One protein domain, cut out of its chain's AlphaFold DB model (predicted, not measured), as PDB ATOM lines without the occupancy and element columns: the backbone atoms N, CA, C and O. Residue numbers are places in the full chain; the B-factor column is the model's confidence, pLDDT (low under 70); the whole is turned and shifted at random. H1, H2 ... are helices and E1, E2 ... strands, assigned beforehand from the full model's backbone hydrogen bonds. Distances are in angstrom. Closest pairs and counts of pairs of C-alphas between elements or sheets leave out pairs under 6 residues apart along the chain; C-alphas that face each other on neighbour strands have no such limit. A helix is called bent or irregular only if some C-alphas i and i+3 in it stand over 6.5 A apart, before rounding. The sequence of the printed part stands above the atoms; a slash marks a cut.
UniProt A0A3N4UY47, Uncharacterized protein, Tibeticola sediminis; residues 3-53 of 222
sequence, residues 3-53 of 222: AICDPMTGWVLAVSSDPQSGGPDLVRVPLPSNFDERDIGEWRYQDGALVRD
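AT A GLANCE: This is residues 3 to 53 of the 222 residues of an uncharacterized protein of Tibeticola sediminis (UniProt A0A3N4UY47). Two small antiparallel sheets, E2 E1 E3 and the hairpin E4 E5, lie face to face as a sandwich with crossed strands, their planes 33 degrees apart. The one short helix, H1, sits at the side and only grazes the three-stranded sheet. The printed part has 51 residues, in the order E1 E2 E3 H1 E4 E5, of mixed class, helices and strands. It is compact, with a radius of gyration of the C-alphas of 9.9 A and spans of 25 by 23 by 15 A.

HOW THE PARTS SIT: Start at E1, residues 3 to 5, the inner strand. It forms a hairpin with E2, residues 12 to 16, where N 4 and O 14 are 2.8 A apart, within hydrogen-bond range. On E3, residues 27 to 30, look for O 27, 2.8 A from N 5. Next comes H1, residues 37 to 42, irregular, with C-alphas 38 and 41 8.1 A apart; 0 of its 2 O i to N i+4 pairs and 2 of its 3 O i to N i+3 pairs are within range. Its closest C-alpha pair with E2 is Ile 40 and Val 12, 6.8 A. In the hairpin of E4, residues 43 to 46, and E5, residues 49 to 52, N 44 and O 51 are 2.8 A apart. Between the sheets, the closest C-alphas of E3 and E5 are Val 29 and Ala 49, 6.2 A; the strands of the one sheet stand at 80 degrees to those of the other.

IN THESE COORDINATES: Find C-alpha 3 at (50.198, -8.157, 26.627), where E1 begins its 6.1 A. E2 spans 11.2 A, E3 10.1 A, H1 9.6 A, E4 9.4 A and E5 9.8 A, ending at C-alpha 52, (54.127, -0.836, 16.667).

THE WHOLE: The C-alphas farthest apart are Pro 24 and Asn 34, 27.3 A. The printed part has no cut, no link is long, and no printed residue is under 70 in pLDDT.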
ATOM      1  N   ALA A   3      50.737  -9.485  26.414       92.94
ATOM      2  CA  ALA A   3      50.198  -8.157  26.627       92.94
ATOM      3  C   ALA A   3      48.710  -8.260  26.967       92.94
ATOM      4  O   ALA A   3      47.963  -8.989  26.309       92.94
ATOM      5  N   ILE A   4      48.290  -7.509  27.978       94.31
ATOM      6  CA  ILE A   4      46.889  -7.280  28.310       94.31
ATOM      7  C   ILE A   4      46.492  -5.967  27.645       94.31
ATOM      8  O   ILE A   4      47.078  -4.923  27.934       94.31
ATOM      9  N   CYS A   5      45.526  -6.030  26.738       93.62
ATOM     10  CA  CYS A   5      45.132  -4.918  25.886       93.62
ATOM     11  C   CYS A   5      43.663  -4.571  26.095       93.62
ATOM     12  O   CYS A   5      42.830  -5.461  26.276       93.62
ATOM     13  N   ASP A   6      43.345  -3.287  26.005       93.00
ATOM     14  CA  ASP A   6      41.969  -2.819  25.879       93.00
ATOM     15  C   ASP A   6      41.579  -2.826  24.387       93.00
ATOM     16  O   ASP A   6      42.176  -2.078  23.601       93.00
ATOM     17  N   PRO A   7      40.614  -3.661  23.956       91.75
ATOM     18  CA  PRO A   7      40.188  -3.718  22.562       91.75
ATOM     19  C   PRO A   7      39.380  -2.494  22.111       91.75
ATOM     20  O   PRO A   7      39.309  -2.242  20.913       91.75
ATOM     21  N   MET A   8      38.768  -1.742  23.032       91.12
ATOM     22  CA  MET A   8      38.003  -0.532  22.716       91.12
ATOM     23  C   MET A   8      38.930   0.647  22.438       91.12
ATOM     24  O   MET A   8      38.667   1.445  21.540       91.12
ATOM     25  N   THR A   9      40.017   0.763  23.200       90.69
ATOM     26  CA  THR A   9      40.950   1.889  23.069       90.69
ATOM     27  C   THR A   9      42.222   1.544  22.291       90.69
ATOM     28  O   THR A   9      42.986   2.445  21.953       90.69
ATOM     29  N   GLY A  10      42.494   0.258  22.050       90.69
ATOM     30  CA  GLY A  10      43.698  -0.227  21.367       90.69
ATOM     31  C   GLY A  10      44.988  -0.094  22.188       90.69
ATOM     32  O   GLY A  10      46.081  -0.221  21.637       90.69
ATOM     33  N   TRP A  11      44.902   0.181  23.493       89.81
ATOM     34  CA  TRP A  11      46.074   0.412  24.348       89.81
ATOM     35  C   TRP A  11      46.550  -0.877  25.012       89.81
ATOM     36  O   TRP A  11      45.746  -1.704  25.445       89.81
ATOM     37  N   VAL A  12      47.870  -1.014  25.145       91.88
ATOM     38  CA  VAL A  12      48.479  -2.036  26.001       91.88
ATOM     39  C   VAL A  12      48.477  -1.519  27.437       91.88
ATOM     40  O   VAL A  12      49.061  -0.477  27.721       91.88
ATOM     41  N   LEU A  13      47.811  -2.238  28.336       90.62
ATOM     42  CA  LEU A  13      47.641  -1.841  29.735       90.62
ATOM     43  C   LEU A  13      48.723  -2.430  30.641       90.62
ATOM     44  O   LEU A  13      49.155  -1.779  31.589       90.62
ATOM     45  N   ALA A  14      49.134  -3.672  30.376       90.25
ATOM     46  CA  ALA A  14      50.144  -4.361  31.169       90.25
ATOM     47  C   ALA A  14      50.781  -5.521  30.398       90.25
ATOM     48  O   ALA A  14      50.240  -6.000  29.397       90.25
ATOM     49  N   VAL A  15      51.890  -6.028  30.928       92.25
ATOM     50  CA  VAL A  15      52.516  -7.281  30.504       92.25
ATOM     51  C   VAL A  15      52.417  -8.280  31.653       92.25
ATOM     52  O   VAL A  15      52.718  -7.942  32.793       92.25
ATOM     53  N   SER A  16      51.983  -9.512  31.376       90.12
ATOM     54  CA  SER A  16      51.878 -10.561  32.399       90.12
ATOM     55  C   SER A  16      52.457 -11.896  31.933       90.12
ATOM     56  O   SER A  16      52.363 -12.292  30.765       90.12
ATOM     57  N   SER A  17      53.089 -12.608  32.865       89.50
ATOM     58  CA  SER A  17      53.481 -14.011  32.711       89.50
ATOM     59  C   SER A  17      52.387 -14.976  33.170       89.50
ATOM     60  O   SER A  17      52.406 -16.132  32.751       89.50
ATOM     61  N   ASP A  18      51.439 -14.505  33.982       89.00
ATOM     62  CA  ASP A  18      50.322 -15.301  34.471       89.00
ATOM     63  C   ASP A  18      49.244 -15.425  33.378       89.00
ATOM     64  O   ASP A  18      48.680 -14.419  32.934       89.00
ATOM     65  N   PRO A  19      48.934 -16.656  32.930       77.31
ATOM     66  CA  PRO A  19      47.955 -16.883  31.877       77.31
ATOM     67  C   PRO A  19      46.524 -16.517  32.290       77.31
ATOM     68  O   PRO A  19      45.684 -16.368  31.405       77.31
ATOM     69  N   GLN A  20      46.229 -16.372  33.585       82.56
ATOM     70  CA  GLN A  20      44.900 -16.015  34.095       82.56
ATOM     71  C   GLN A  20      44.722 -14.505  34.329       82.56
ATOM     72  O   GLN A  20      43.619 -14.064  34.641       82.56
ATOM     73  N   SER A  21      45.772 -13.699  34.150       81.31
ATOM     74  CA  SER A  21      45.701 -12.248  34.318       81.31
ATOM     75  C   SER A  21      44.872 -11.581  33.210       81.31
ATOM     76  O   SER A  21      45.112 -11.806  32.022       81.31
ATOM     77  N   GLY A  22      43.935 -10.711  33.600       78.12
ATOM     78  CA  GLY A  22      43.087  -9.926  32.695       78.12
ATOM     79  C   GLY A  22      41.637  -9.829  33.183       78.12
ATOM     80  O   GLY A  22      41.136 -10.736  33.839       78.12
ATOM     81  N   GLY A  23      40.967  -8.713  32.888       83.38
ATOM     82  CA  GLY A  23      39.527  -8.549  33.111       83.38
ATOM     83  C   GLY A  23      38.697  -9.172  31.980       83.38
ATOM     84  O   GLY A  23      39.250  -9.452  30.915       83.38
ATOM     85  N   PRO A  24      37.378  -9.367  32.177       83.12
ATOM     86  CA  PRO A  24      36.493  -9.971  31.173       83.12
ATOM     87  C   PRO A  24      36.454  -9.198  29.844       83.12
ATOM     88  O   PRO A  24      36.235  -9.807  28.801       83.12
ATOM     89  N   ASP A  25      36.732  -7.893  29.878       90.38
ATOM     90  CA  ASP A  25      36.697  -7.006  28.710       90.38
ATOM     91  C   ASP A  25      38.080  -6.781  28.066       90.38
ATOM     92  O   ASP A  25      38.215  -5.975  27.147       90.38
ATOM     93  N   LEU A  26      39.126  -7.469  28.540       91.56
ATOM     94  CA  LEU A  26      40.499  -7.293  28.058       91.56
ATOM     95  C   LEU A  26      40.929  -8.435  27.139       91.56
ATOM     96  O   LEU A  26      40.600  -9.605  27.346       91.56
ATOM     97  N   VAL A  27      41.744  -8.101  26.141       92.12
ATOM     98  CA  VAL A  27      42.309  -9.072  25.202       92.12
ATOM     99  C   VAL A  27      43.740  -9.406  25.592       92.12
ATOM    100  O   VAL A  27      44.543  -8.535  25.920       92.12
ATOM    101  N   ARG A  28      44.072 -10.697  25.528       92.81
ATOM    102  CA  ARG A  28      45.433 -11.200  25.733       92.81
ATOM    103  C   ARG A  28      46.069 -11.463  24.383       92.81
ATOM    104  O   ARG A  28      45.529 -12.231  23.590       92.81
ATOM    105  N   VAL A  29      47.228 -10.861  24.149       93.44
ATOM    106  CA  VAL A  29      47.948 -10.986  22.881       93.44
ATOM    107  C   VAL A  29      49.368 -11.470  23.155       93.44
ATOM    108  O   VAL A  29      50.022 -10.946  24.063       93.44
ATOM    109  N   PRO A  30      49.867 -12.487  22.431       92.50
ATOM    110  CA  PRO A  30      51.259 -12.897  22.555       92.50
ATOM    111  C   PRO A  30      52.187 -11.733  22.199       92.50
ATOM    112  O   PRO A  30      51.935 -10.988  21.253       92.50
ATOM    113  N   LEU A  31      53.266 -11.582  22.965       92.62
ATOM    114  CA  LEU A  31      54.253 -10.542  22.698       92.62
ATOM    115  C   LEU A  31      55.035 -10.859  21.412       92.62
ATOM    116  O   LEU A  31      55.530 -11.983  21.270       92.62
ATOM    117  N   PRO A  32      55.196  -9.887  20.498       91.88
ATOM    118  CA  PRO A  32      56.163  -9.973  19.409       91.88
ATOM    119  C   PRO A  32      57.586 -10.218  19.931       91.88
ATOM    120  O   PRO A  32      57.938  -9.788  21.027       91.88
ATOM    121  N   SER A  33      58.438 -10.867  19.136       89.19
ATOM    122  CA  SER A  33      59.822 -11.184  19.537       89.19
ATOM    123  C   SER A  33      60.697  -9.950  19.788       89.19
ATOM    124  O   SER A  33      61.679 -10.032  20.517       89.19
ATOM    125  N   ASN A  34      60.341  -8.814  19.192       88.00
ATOM    126  CA  ASN A  34      60.998  -7.519  19.351       88.00
ATOM    127  C   ASN A  34      60.290  -6.597  20.359       88.00
ATOM    128  O   ASN A  34      60.587  -5.403  20.394       88.00
ATOM    129  N   PHE A  35      59.323  -7.108  21.122       89.31
ATOM    130  CA  PHE A  35      58.642  -6.331  22.146       89.31
ATOM    131  C   PHE A  35      59.576  -6.063  23.332       89.31
ATOM    132  O   PHE A  35      60.190  -6.984  23.872       89.31
ATOM    133  N   ASP A  36      59.626  -4.807  23.766       86.81
ATOM    134  CA  ASP A  36      60.321  -4.367  24.971       86.81
ATOM    135  C   ASP A  36      59.332  -3.595  25.844       86.81
ATOM    136  O   ASP A  36      58.687  -2.649  25.387       86.81
ATOM    137  N   GLU A  37      59.206  -3.994  27.108       85.38
ATOM    138  CA  GLU A  37      58.297  -3.358  28.064       85.38
ATOM    139  C   GLU A  37      58.641  -1.876  28.292       85.38
ATOM    140  O   GLU A  37      57.755  -1.065  28.563       85.38
ATOM    141  N   ARG A  38      59.906  -1.480  28.098       83.50
ATOM    142  CA  ARG A  38      60.349  -0.078  28.203       83.50
ATOM    143  C   ARG A  38      59.726   0.830  27.143       83.50
ATOM    144  O   ARG A  38      59.638   2.038  27.359       83.50
ATOM    145  N   ASP A  39      59.267   0.246  26.040       84.75
ATOM    146  CA  ASP A  39      58.652   0.940  24.912       84.75
ATOM    147  C   ASP A  39      57.169   0.551  24.756       84.75
ATOM    148  O   ASP A  39      56.586   0.715  23.688       84.75
ATOM    149  N   ILE A  40      56.516   0.069  25.827       87.06
ATOM    150  CA  ILE A  40      55.097  -0.347  25.831       87.06
ATOM    151  C   ILE A  40      54.147   0.720  25.255       87.06
ATOM    152  O   ILE A  40      53.176   0.390  24.579       87.06
ATOM    153  N   GLY A  41      54.462   2.005  25.448       84.44
ATOM    154  CA  GLY A  41      53.696   3.132  24.902       84.44
ATOM    155  C   GLY A  41      53.747   3.263  23.373       84.44
ATOM    156  O   GLY A  41      52.907   3.959  22.798       84.44
ATOM    157  N   GLU A  42      54.680   2.581  22.708       88.62
ATOM    158  CA  GLU A  42      54.819   2.512  21.249       88.62
ATOM    159  C   GLU A  42      53.999   1.376  20.627       88.62
ATOM    160  O   GLU A  42      53.952   1.256  19.408       88.62
ATOM    161  N   TRP A  43      53.364   0.523  21.432       91.00
ATOM    162  CA  TRP A  43      52.594  -0.615  20.940       91.00
ATOM    163  C   TRP A  43      51.094  -0.354  21.052       91.00
ATOM    164  O   TRP A  43      50.599   0.199  22.039       91.00
ATOM    165  N   ARG A  44      50.353  -0.760  20.023       92.31
ATOM    166  CA  ARG A  44      48.892  -0.724  19.981       92.31
ATOM    167  C   ARG A  44      48.353  -2.104  19.670       92.31
ATOM    168  O   ARG A  44      48.948  -2.862  18.908       92.31
ATOM    169  N   TYR A  45      47.214  -2.411  20.262       93.25
ATOM    170  CA  TYR A  45      46.418  -3.550  19.863       93.25
ATOM    171  C   TYR A  45      45.615  -3.199  18.613       93.25
ATOM    172  O   TYR A  45      44.855  -2.233  18.612       93.25
ATOM    173  N   GLN A  46      45.783  -4.000  17.566       92.62
ATOM    174  CA  GLN A  46      45.047  -3.874  16.319       92.62
ATOM    175  C   GLN A  46      44.788  -5.270  15.749       92.62
ATOM    176  O   GLN A  46      45.716  -6.061  15.585       92.62
ATOM    177  N   ASP A  47      43.520  -5.575  15.472       89.44
ATOM    178  CA  ASP A  47      43.086  -6.790  14.769       89.44
ATOM    179  C   ASP A  47      43.677  -8.102  15.324       89.44
ATOM    180  O   ASP A  47      44.119  -8.981  14.585       89.44
ATOM    181  N   GLY A  48      43.701  -8.256  16.653       90.25
ATOM    182  CA  GLY A  48      44.197  -9.482  17.292       90.25
ATOM    183  C   GLY A  48      45.712  -9.537  17.504       90.25
ATOM    184  O   GLY A  48      46.196 -10.507  18.086       90.25
ATOM    185  N   ALA A  49      46.454  -8.510  17.090       92.00
ATOM    186  CA  ALA A  49      47.905  -8.452  17.192       92.00
ATOM    187  C   ALA A  49      48.388  -7.157  17.855       92.00
ATOM    188  O   ALA A  49      47.663  -6.170  17.972       92.00
ATOM    189  N   LEU A  50      49.648  -7.173  18.295       93.19
ATOM    190  CA  LEU A  50      50.357  -5.960  18.674       93.19
ATOM    191  C   LEU A  50      51.054  -5.383  17.446       93.19
ATOM    192  O   LEU A  50      51.899  -6.040  16.836       93.19
ATOM    193  N   VAL A  51      50.722  -4.141  17.119       91.81
ATOM    194  CA  VAL A  51      51.335  -3.361  16.046       91.81
ATOM    195  C   VAL A  51      52.101  -2.207  16.676       91.81
ATOM    196  O   VAL A  51      51.612  -1.541  17.590       91.81
ATOM    197  N   ARG A  52      53.329  -1.972  16.208       89.44
ATOM    198  CA  ARG A  52      54.127  -0.836  16.667       89.44
ATOM    199  C   ARG A  52      53.643   0.439  15.981       89.44
ATOM    200  O   ARG A  52      53.695   0.553  14.759       89.44
ATOM    201  N   ASP A  53      53.205   1.398  16.780       89.50
ATOM    202  CA  ASP A  53      52.831   2.741  16.369       89.50
ATOM    203  C   ASP A  53      54.105   3.567  16.140       89.50
ATOM    204  O   ASP A  53      54.725   4.097  17.067       89.50
TER     205      ASP A  53